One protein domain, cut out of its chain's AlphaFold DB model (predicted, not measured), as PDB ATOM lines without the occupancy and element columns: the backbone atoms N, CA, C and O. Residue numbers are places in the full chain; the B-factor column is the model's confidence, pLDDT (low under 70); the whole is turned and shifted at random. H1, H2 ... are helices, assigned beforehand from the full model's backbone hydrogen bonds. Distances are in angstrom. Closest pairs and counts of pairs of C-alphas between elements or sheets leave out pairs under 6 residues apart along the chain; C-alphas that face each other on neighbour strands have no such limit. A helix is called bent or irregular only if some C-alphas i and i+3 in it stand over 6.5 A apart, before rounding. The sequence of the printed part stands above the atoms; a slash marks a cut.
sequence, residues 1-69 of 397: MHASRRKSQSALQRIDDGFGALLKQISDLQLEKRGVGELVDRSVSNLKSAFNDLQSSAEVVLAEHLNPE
ATOM      1  N   MET A   1     -20.310  13.328  53.551       42.84
ATOM      2  CA  MET A   1     -20.634  12.217  54.478       42.84
ATOM      3  C   MET A   1     -21.273  11.006  53.780       42.84
ATOM      4  O   MET A   1     -20.667   9.944  53.821       42.84
ATOM      5  N   HIS A   2     -22.387  11.143  53.035       43.62
ATOM      6  CA  HIS A   2     -22.971  10.034  52.239       43.62
ATOM      7  C   HIS A   2     -21.981   9.352  51.276       43.62
ATOM      8  O   HIS A   2     -22.020   8.136  51.110       43.62
ATOM      9  N   ALA A   3     -21.065  10.116  50.672       47.09
ATOM     10  CA  ALA A   3     -20.021   9.574  49.802       47.09
ATOM     11  C   ALA A   3     -18.989   8.712  50.554       47.09
ATOM     12  O   ALA A   3     -18.489   7.752  49.981       47.09
ATOM     13  N   SER A   4     -18.701   9.022  51.825       53.97
ATOM     14  CA  SER A   4     -17.753   8.254  52.646       53.97
ATOM     15  C   SER A   4     -18.367   6.919  53.068       53.97
ATOM     16  O   SER A   4     -17.808   5.872  52.773       53.97
ATOM     17  N   ARG A   5     -19.602   6.931  53.597       62.84
ATOM     18  CA  ARG A   5     -20.343   5.701  53.931       62.84
ATOM     19  C   ARG A   5     -20.529   4.787  52.716       62.84
ATOM     20  O   ARG A   5     -20.304   3.589  52.821       62.84
ATOM     21  N   ARG A   6     -20.876   5.348  51.548       63.06
ATOM     22  CA  ARG A   6     -20.970   4.582  50.292       63.06
ATOM     23  C   ARG A   6     -19.618   4.017  49.852       63.06
ATOM     24  O   ARG A   6     -19.576   2.878  49.400       63.06
ATOM     25  N   LYS A   7     -18.523   4.775  50.000       65.38
ATOM     26  CA  LYS A   7     -17.165   4.277  49.726       65.38
ATOM     27  C   LYS A   7     -16.816   3.108  50.647       65.38
ATOM     28  O   LYS A   7     -16.416   2.067  50.139       65.38
ATOM     29  N   SER A   8     -17.041   3.232  51.951       67.88
ATOM     30  CA  SER A   8     -16.741   2.164  52.906       67.88
ATOM     31  C   SER A   8     -17.632   0.928  52.714       67.88
ATOM     32  O   SER A   8     -17.128  -0.189  52.724       67.88
ATOM     33  N   GLN A   9     -18.924   1.102  52.408       71.38
ATOM     34  CA  GLN A   9     -19.809  -0.005  52.011       71.38
ATOM     35  C   GLN A   9     -19.341  -0.683  50.717       71.38
ATOM     36  O   GLN A   9     -19.327  -1.906  50.628       71.38
ATOM     37  N   SER A  10     -18.903   0.093  49.722       74.75
ATOM     38  CA  SER A  10     -18.354  -0.470  48.484       74.75
ATOM     39  C   SER A  10     -17.026  -1.203  48.701       74.75
ATOM     40  O   SER A  10     -16.738  -2.160  47.990       74.75
ATOM     41  N   ALA A  11     -16.224  -0.781  49.683       76.44
ATOM     42  CA  ALA A  11     -14.994  -1.465  50.064       76.44
ATOM     43  C   ALA A  11     -15.295  -2.810  50.739       76.44
ATOM     44  O   ALA A  11     -14.688  -3.808  50.361       76.44
ATOM     45  N   LEU A  12     -16.276  -2.857  51.648       79.12
ATOM     46  CA  LEU A  12     -16.738  -4.113  52.247       79.12
ATOM     47  C   LEU A  12     -17.282  -5.085  51.203       79.12
ATOM     48  O   LEU A  12     -16.900  -6.249  51.220       79.12
ATOM     49  N   GLN A  13     -18.078  -4.605  50.242       81.25
ATOM     50  CA  GLN A  13     -18.581  -5.463  49.168       81.25
ATOM     51  C   GLN A  13     -17.443  -6.081  48.343       81.25
ATOM     52  O   GLN A  13     -17.466  -7.269  48.049       81.25
ATOM     53  N   ARG A  14     -16.404  -5.304  48.009       81.94
ATOM     54  CA  ARG A  14     -15.234  -5.825  47.276       81.94
ATOM     55  C   ARG A  14     -14.460  -6.871  48.076       81.94
ATOM     56  O   ARG A  14     -13.904  -7.796  47.488       81.94
ATOM     57  N   ILE A  15     -14.382  -6.692  49.393       81.44
ATOM     58  CA  ILE A  15     -13.735  -7.639  50.303       81.44
ATOM     59  C   ILE A  15     -14.540  -8.946  50.357       81.44
ATOM     60  O   ILE A  15     -13.941 -10.016  50.262       81.44
ATOM     61  N   ASP A  16     -15.871  -8.861  50.420       83.56
ATOM     62  CA  ASP A  16     -16.783 -10.012  50.383       83.56
ATOM     63  C   ASP A  16     -16.680 -10.785  49.061       83.56
ATOM     64  O   ASP A  16     -16.423 -11.992  49.048       83.56
ATOM     65  N   ASP A  17     -16.730 -10.071  47.934       86.69
ATOM     66  CA  ASP A  17     -16.559 -10.657  46.603       86.69
ATOM     67  C   ASP A  17     -15.190 -11.362  46.471       86.69
ATOM     68  O   ASP A  17     -15.088 -12.474  45.937       86.69
ATOM     69  N   GLY A  18     -14.125 -10.737  46.986       87.38
ATOM     70  CA  GLY A  18     -12.769 -11.289  46.987       87.38
ATOM     71  C   GLY A  18     -12.630 -12.537  47.861       87.38
ATOM     72  O   GLY A  18     -11.999 -13.516  47.450       87.38
ATOM     73  N   PHE A  19     -13.254 -12.543  49.038       88.31
ATOM     74  CA  PHE A  19     -13.268 -13.702  49.927       88.31
ATOM     75  C   PHE A  19     -14.065 -14.867  49.325       88.31
ATOM     76  O   PHE A  19     -13.596 -16.009  49.330       88.31
ATOM     77  N   GLY A  20     -15.212 -14.587  48.701       85.44
ATOM     78  CA  GLY A  20     -15.981 -15.574  47.942       85.44
ATOM     79  C   GLY A  20     -15.178 -16.193  46.792       85.44
ATOM     80  O   GLY A  20     -15.200 -17.413  46.599       85.44
ATOM     81  N   ALA A  21     -14.404 -15.383  46.063       88.75
ATOM     82  CA  ALA A  21     -13.519 -15.866  45.004       88.75
ATOM     83  C   ALA A  21     -12.397 -16.772  45.541       88.75
ATOM     84  O   ALA A  21     -12.124 -17.819  44.948       88.75
ATOM     85  N   LEU A  22     -11.790 -16.420  46.679       86.81
ATOM     86  CA  LEU A  22     -10.779 -17.246  47.344       86.81
ATOM     87  C   LEU A  22     -11.353 -18.606  47.766       86.81
ATOM     88  O   LEU A  22     -10.750 -19.643  47.492       86.81
ATOM     89  N   LEU A  23     -12.538 -18.621  48.386       84.44
ATOM     90  CA  LEU A  23     -13.210 -19.865  48.778       84.44
ATOM     91  C   LEU A  23     -13.494 -20.764  47.571       84.44
ATOM     92  O   LEU A  23     -13.298 -21.979  47.642       84.44
ATOM     93  N   LYS A  24     -13.899 -20.170  46.445       85.62
ATOM     94  CA  LYS A  24     -14.106 -20.898  45.192       85.62
ATOM     95  C   LYS A  24     -12.804 -21.507  44.666       85.62
ATOM     96  O   LYS A  24     -12.787 -22.689  44.345       85.62
ATOM     97  N   GLN A  25     -11.709 -20.747  44.648       85.56
ATOM     98  CA  GLN A  25     -10.398 -21.256  44.231       85.56
ATOM     99  C   GLN A  25      -9.919 -22.414  45.115       85.56
ATOM    100  O   GLN A  25      -9.398 -23.400  44.601       85.56
ATOM    101  N   ILE A  26     -10.129 -22.332  46.433       82.69
ATOM    102  CA  ILE A  26      -9.800 -23.420  47.367       82.69
ATOM    103  C   ILE A  26     -10.643 -24.668  47.067       82.69
ATOM    104  O   ILE A  26     -10.110 -25.777  47.040       82.69
ATOM    105  N   SER A  27     -11.937 -24.493  46.785       79.12
ATOM    106  CA  SER A  27     -12.825 -25.588  46.377       79.12
ATOM    107  C   SER A  27     -12.380 -26.232  45.053       79.12
ATOM    108  O   SER A  27     -12.389 -27.458  44.923       79.12
ATOM    109  N   ASP A  28     -11.944 -25.428  44.080       83.31
ATOM    110  CA  ASP A  28     -11.499 -25.892  42.759       83.31
ATOM    111  C   ASP A  28     -10.217 -26.744  42.825       83.31
ATOM    112  O   ASP A  28      -9.982 -27.582  41.951       83.31
ATOM    113  N   LEU A  29      -9.415 -26.617  43.892       80.25
ATOM    114  CA  LEU A  29      -8.247 -27.476  44.128       80.25
ATOM    115  C   LEU A  29      -8.617 -28.940  44.435       80.25
ATOM    116  O   LEU A  29      -7.734 -29.805  44.410       80.25
ATOM    117  N   GLN A  30      -9.898 -29.236  44.701       74.50
ATOM    118  CA  GLN A  30     -10.431 -30.580  44.977       74.50
ATOM    119  C   GLN A  30      -9.605 -31.351  46.022       74.50
ATOM    120  O   GLN A  30      -9.330 -32.543  45.867       74.50
ATOM    121  N   LEU A  31      -9.181 -30.664  47.088       70.00
ATOM    122  CA  LEU A  31      -8.285 -31.216  48.111       70.00
ATOM    123  C   LEU A  31      -8.920 -32.371  48.904       70.00
ATOM    124  O   LEU A  31      -8.206 -33.263  49.363       70.00
ATOM    125  N   GLU A  32     -10.252 -32.423  48.968       63.91
ATOM    126  CA  GLU A  32     -11.009 -33.574  49.478       63.91
ATOM    127  C   GLU A  32     -10.657 -34.869  48.733       63.91
ATOM    128  O   GLU A  32     -10.387 -35.897  49.353       63.91
ATOM    129  N   LYS A  33     -10.538 -34.815  47.397       65.00
ATOM    130  CA  LYS A  33     -10.149 -35.971  46.568       65.00
ATOM    131  C   LYS A  33      -8.678 -36.362  46.729       65.00
ATOM    132  O   LYS A  33      -8.258 -37.383  46.192       65.00
ATOM    133  N   ARG A  34      -7.888 -35.549  47.436       69.12
ATOM    134  CA  ARG A  34      -6.451 -35.753  47.679       69.12
ATOM    135  C   ARG A  34      -6.145 -36.215  49.110       69.12
ATOM    136  O   ARG A  34      -4.977 -36.273  49.477       69.12
ATOM    137  N   GLY A  35      -7.167 -36.559  49.901       68.06
ATOM    138  CA  GLY A  35      -7.007 -37.161  51.233       68.06
ATOM    139  C   GLY A  35      -6.717 -36.173  52.368       68.06
ATOM    140  O   GLY A  35      -6.339 -36.598  53.453       68.06
ATOM    141  N   VAL A  36      -6.891 -34.866  52.132       69.75
ATOM    142  CA  VAL A  36      -6.623 -33.785  53.107       69.75
ATOM    143  C   VAL A  36      -7.881 -32.986  53.488       69.75
ATOM    144  O   VAL A  36      -7.771 -31.938  54.121       69.75
ATOM    145  N   GLY A  37      -9.072 -33.484  53.129       67.12
ATOM    146  CA  GLY A  37     -10.364 -32.790  53.270       67.12
ATOM    147  C   GLY A  37     -10.628 -32.208  54.662       67.12
ATOM    148  O   GLY A  37     -10.792 -31.002  54.783       67.12
ATOM    149  N   GLU A  38     -10.531 -33.013  55.726       67.69
ATOM    150  CA  GLU A  38     -10.828 -32.553  57.097       67.69
ATOM    151  C   GLU A  38      -9.935 -31.392  57.581       67.69
ATOM    152  O   GLU A  38     -10.386 -30.502  58.306       67.69
ATOM    153  N   LEU A  39      -8.656 -31.373  57.187       64.75
ATOM    154  CA  LEU A  39      -7.726 -30.298  57.555       64.75
ATOM    155  C   LEU A  39      -8.031 -29.004  56.791       64.75
ATOM    156  O   LEU A  39      -7.887 -27.902  57.335       64.75
ATOM    157  N   VAL A  40      -8.468 -29.140  55.539       74.88
ATOM    158  CA  VAL A  40      -8.899 -28.022  54.698       74.88
ATOM    159  C   VAL A  40     -10.209 -27.451  55.226       74.88
ATOM    160  O   VAL A  40     -10.284 -26.241  55.419       74.88
ATOM    161  N   ASP A  41     -11.182 -28.290  55.576       78.56
ATOM    162  CA  ASP A  41     -12.473 -27.867  56.127       78.56
ATOM    163  C   ASP A  41     -12.310 -27.079  57.421       78.56
ATOM    164  O   ASP A  41     -12.904 -26.010  57.589       78.56
ATOM    165  N   ARG A  42     -11.436 -27.548  58.319       81.56
ATOM    166  CA  ARG A  42     -11.124 -26.831  59.558       81.56
ATOM    167  C   ARG A  42     -10.500 -25.462  59.280       81.56
ATOM    168  O   ARG A  42     -10.868 -24.475  59.913       81.56
ATOM    169  N   SER A  43      -9.577 -25.387  58.324       81.38
ATOM    170  CA  SER A  43      -8.893 -24.139  57.965       81.38
ATOM    171  C   SER A  43      -9.835 -23.152  57.266       81.38
ATOM    172  O   SER A  43      -9.831 -21.965  57.585       81.38
ATOM    173  N   VAL A  44     -10.696 -23.646  56.373       83.75
ATOM    174  CA  VAL A  44     -11.747 -22.870  55.700       83.75
ATOM    175  C   VAL A  44     -12.779 -22.369  56.709       83.75
ATOM    176  O   VAL A  44     -13.196 -21.215  56.634       83.75
ATOM    177  N   SER A  45     -13.165 -23.194  57.684       84.69
ATOM    178  CA  SER A  45     -14.070 -22.788  58.763       84.69
ATOM    179  C   SER A  45     -13.467 -21.672  59.619       84.69
ATOM    180  O   SER A  45     -14.150 -20.695  59.917       84.69
ATOM    181  N   ASN A  46     -12.185 -21.777  59.981       87.06
ATOM    182  CA  ASN A  46     -11.497 -20.735  60.745       87.06
ATOM    183  C   ASN A  46     -11.396 -19.422  59.957       87.06
ATOM    184  O   ASN A  46     -11.642 -18.355  60.515       87.06
ATOM    185  N   LEU A  47     -11.089 -19.499  58.658       86.00
ATOM    186  CA  LEU A  47     -11.077 -18.337  57.767       86.00
ATOM    187  C   LEU A  47     -12.449 -17.663  57.693       86.00
ATOM    188  O   LEU A  47     -12.525 -16.444  57.806       86.00
ATOM    189  N   LYS A  48     -13.530 -18.441  57.549       87.94
ATOM    190  CA  LYS A  48     -14.904 -17.912  57.548       87.94
ATOM    191  C   LYS A  48     -15.249 -17.221  58.864       87.94
ATOM    192  O   LYS A  48     -15.828 -16.143  58.835       87.94
ATOM    193  N   SER A  49     -14.879 -17.812  60.000       88.00
ATOM    194  CA  SER A  49     -15.115 -17.198  61.312       88.00
ATOM    195  C   SER A  49     -14.385 -15.862  61.441       88.00
ATOM    196  O   SER A  49     -15.019 -14.855  61.723       88.00
ATOM    197  N   ALA A  50     -13.081 -15.833  61.147       87.12
ATOM    198  CA  ALA A  50     -12.285 -14.609  61.224       87.12
ATOM    199  C   ALA A  50     -12.803 -13.517  60.272       87.12
ATOM    200  O   ALA A  50     -12.785 -12.334  60.607       87.12
ATOM    201  N   PHE A  51     -13.287 -13.911  59.091       87.94
ATOM    202  CA  PHE A  51     -13.907 -12.997  58.140       87.94
ATOM    203  C   PHE A  51     -15.219 -12.407  58.674       87.94
ATOM    204  O   PHE A  51     -15.399 -11.193  58.634       87.94
ATOM    205  N   ASN A  52     -16.100 -13.242  59.231       87.00
ATOM    206  CA  ASN A  52     -17.359 -12.793  59.830       87.00
ATOM    207  C   ASN A  52     -17.128 -11.853  61.024       87.00
ATOM    208  O   ASN A  52     -17.856 -10.872  61.186       87.00
ATOM    209  N   ASP A  53     -16.106 -12.120  61.839       86.06
ATOM    210  CA  ASP A  53     -15.731 -11.262  62.967       86.06
ATOM    211  C   ASP A  53     -15.248  -9.886  62.477       86.06
ATOM    212  O   ASP A  53     -15.633  -8.844  63.020       86.06
ATOM    213  N   LEU A  54     -14.449  -9.864  61.406       83.75
ATOM    214  CA  LEU A  54     -13.982  -8.632  60.770       83.75
ATOM    215  C   LEU A  54     -15.136  -7.850  60.131       83.75
ATOM    216  O   LEU A  54     -15.210  -6.632  60.297       83.75
ATOM    217  N   GLN A  55     -16.056  -8.539  59.454       81.31
ATOM    218  CA  GLN A  55     -17.248  -7.929  58.868       81.31
ATOM    219  C   GLN A  55     -18.133  -7.304  59.947       81.31
ATOM    220  O   GLN A  55     -18.501  -6.138  59.831       81.31
ATOM    221  N   SER A  56     -18.403  -8.036  61.028       82.50
ATOM    222  CA  SER A  56     -19.200  -7.538  62.154       82.50
ATOM    223  C   SER A  56     -18.552  -6.305  62.788       82.50
ATOM    224  O   SER A  56     -19.224  -5.314  63.064       82.50
ATOM    225  N   SER A  57     -17.227  -6.323  62.956       80.94
ATOM    226  CA  SER A  57     -16.473  -5.181  63.485       80.94
ATOM    227  C   SER A  57     -16.562  -3.960  62.563       80.94
ATOM    228  O   SER A  57     -16.781  -2.842  63.026       80.94
ATOM    229  N   ALA A  58     -16.442  -4.160  61.249       77.44
ATOM    230  CA  ALA A  58     -16.576  -3.082  60.278       77.44
ATOM    231  C   ALA A  58     -18.011  -2.534  60.204       77.44
ATOM    232  O   ALA A  58     -18.197  -1.327  60.082       77.44
ATOM    233  N   GLU A  59     -19.028  -3.388  60.310       74.88
ATOM    234  CA  GLU A  59     -20.433  -2.974  60.346       74.88
ATOM    235  C   GLU A  59     -20.754  -2.128  61.582       74.88
ATOM    236  O   GLU A  59     -21.472  -1.139  61.451       74.88
ATOM    237  N   VAL A  60     -20.176  -2.443  62.746       75.06
ATOM    238  CA  VAL A  60     -20.287  -1.611  63.958       75.06
ATOM    239  C   VAL A  60     -19.716  -0.213  63.711       75.06
ATOM    240  O   VAL A  60     -20.418   0.774  63.917       75.06
ATOM    241  N   VAL A  61     -18.500  -0.112  63.168       68.56
ATOM    242  CA  VAL A  61     -17.873   1.184  62.837       68.56
ATOM    243  C   VAL A  61     -18.700   1.962  61.802       68.56
ATOM    244  O   VAL A  61     -18.857   3.180  61.893       68.56
ATOM    245  N   LEU A  62     -19.286   1.272  60.818       66.75
ATOM    246  CA  LEU A  62     -20.162   1.900  59.827       66.75
ATOM    247  C   LEU A  62     -21.520   2.321  60.384       66.75
ATOM    248  O   LEU A  62     -22.118   3.257  59.850       66.75
ATOM    249  N   ALA A  63     -22.026   1.630  61.402       63.66
ATOM    250  CA  ALA A  63     -23.246   1.997  62.109       63.66
ATOM    251  C   ALA A  63     -23.024   3.212  63.021       63.66
ATOM    252  O   ALA A  63     -23.940   4.015  63.188       63.66
ATOM    253  N   GLU A  64     -21.808   3.388  63.545       61.28
ATOM    254  CA  GLU A  64     -21.396   4.590  64.280       61.28
ATOM    255  C   GLU A  64     -21.227   5.824  63.382       61.28
ATOM    256  O   GLU A  64     -21.265   6.957  63.869       61.28
ATOM    257  N   HIS A  65     -21.093   5.658  62.061       63.03
ATOM    258  CA  HIS A  65     -21.149   6.805  61.160       63.03
ATOM    259  C   HIS A  65     -22.525   7.474  61.223       63.03
ATOM    260  O   HIS A  65     -23.544   6.865  60.894       63.03
ATOM    261  N   LEU A  66     -22.516   8.765  61.579       59.53
ATOM    262  CA  LEU A  66     -23.697   9.620  61.690       59.53
ATOM    263  C   LEU A  66     -24.656   9.388  60.516       59.53
ATOM    264  O   LEU A  66     -24.313   9.619  59.352       59.53
ATOM    265  N   ASN A  67     -25.862   8.907  60.833       64.38
ATOM    266  CA  ASN A  67     -26.954   8.836  59.878       64.38
ATOM    267  C   ASN A  67     -27.437  10.270  59.605       64.38
ATOM    268  O   ASN A  67     -27.980  10.882  60.521       64.38
ATOM    269  N   PRO A  68     -27.299  10.811  58.381       63.28
ATOM    270  CA  PRO A  68     -27.698  12.192  58.088       63.28
ATOM    271  C   PRO A  68     -29.202  12.447  58.261       63.28
ATOM    272  O   PRO A  68     -29.618  13.593  58.394       63.28
ATOM    273  N   GLU A  69     -30.005  11.380  58.256       64.19
ATOM    274  CA  GLU A  69     -31.455  11.404  58.483       64.19
ATOM    275  C   GLU A  69     -31.844  11.014  59.922       64.19
ATOM    276  O   GLU A  69     -33.022  11.018  60.271       64.19
TER     277      GLU A  69
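This is residues 1 to 69 of the 397 residues of the protein "PIN_8 domain-containing protein" of bacterium M00.F.Ca.ET.177.01.1.1 (UniProt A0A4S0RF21). The model shows a long, thin helical hairpin: the long helix H3 runs side by side with the equally straight H1, the opposite way, and the short helix H2 sits in the turn that joins them at one end. Residues 33 to 38, of which 33 and 34 belong to H2 and 37 and 38 to H3, stand free at the end where the turn lies. The printed part has 69 residues with three named helices, in the order H1, H2, H3, and no named strand; its class is all helix. It is only just loose, close to extended, with a radius of gyration of the C-alphas of 16.4 A, and it is a rod spanning 54 by 17 by 11 A.

Start from the longest helix, H3, residues 37 to 64, and look across to H1, residues 2 to 28. The two touch, and their closest C-alphas, those of Arg 5 and Leu 62, are 7.0 A apart. Their lines stand at a shallow tilt of 3 degrees, they run opposite ways, and their centres are 12.6 A apart. Now look at H2, residues 31 to 34, which touches H3 only at the corner by their link, with residues 37 to 40 of H3 alone. The closest C-alphas of this pair are those of Leu 31 and Gly 37, 5.8 A apart. H1 and H2 meet only through their link. In H1 and H3 every O i to N i+4 pair is within hydrogen-bond range; H2 is too short for such a pair, but its 1 pair of O i to N i+3 is within range.

Find C-alpha 37 at (-10.364, -32.790, 53.270); from there H3 runs 40.5 A to C-alpha 64 at (-21.396, 4.590, 64.280). Then go back to C-alpha 2 at (-22.971, 10.034, 52.239), where H1 begins; its residues 2 to 28 cover 38.9 A from first to last C-alpha. Between these two helices you meet H2, residues 31 to 34, 4.9 A from first to last C-alpha. No helix is bent or irregular.

The two C-alphas farthest apart are those of Gly 35 and Glu 69, at 54.9 A, while the C-alphas of Met 1 and Glu 69 are 11.6 A apart. The printed part has no cut, and it begins at the chain's first residue. The links from H1 to H2 and from H2 to H3 are both tight, with 2 residues each. Look at the B-factor column: the mean pLDDT of the printed part is 75.0, and confidence is low, under 70, at residues 1 to 8, 32 to 39 and 61 to 69.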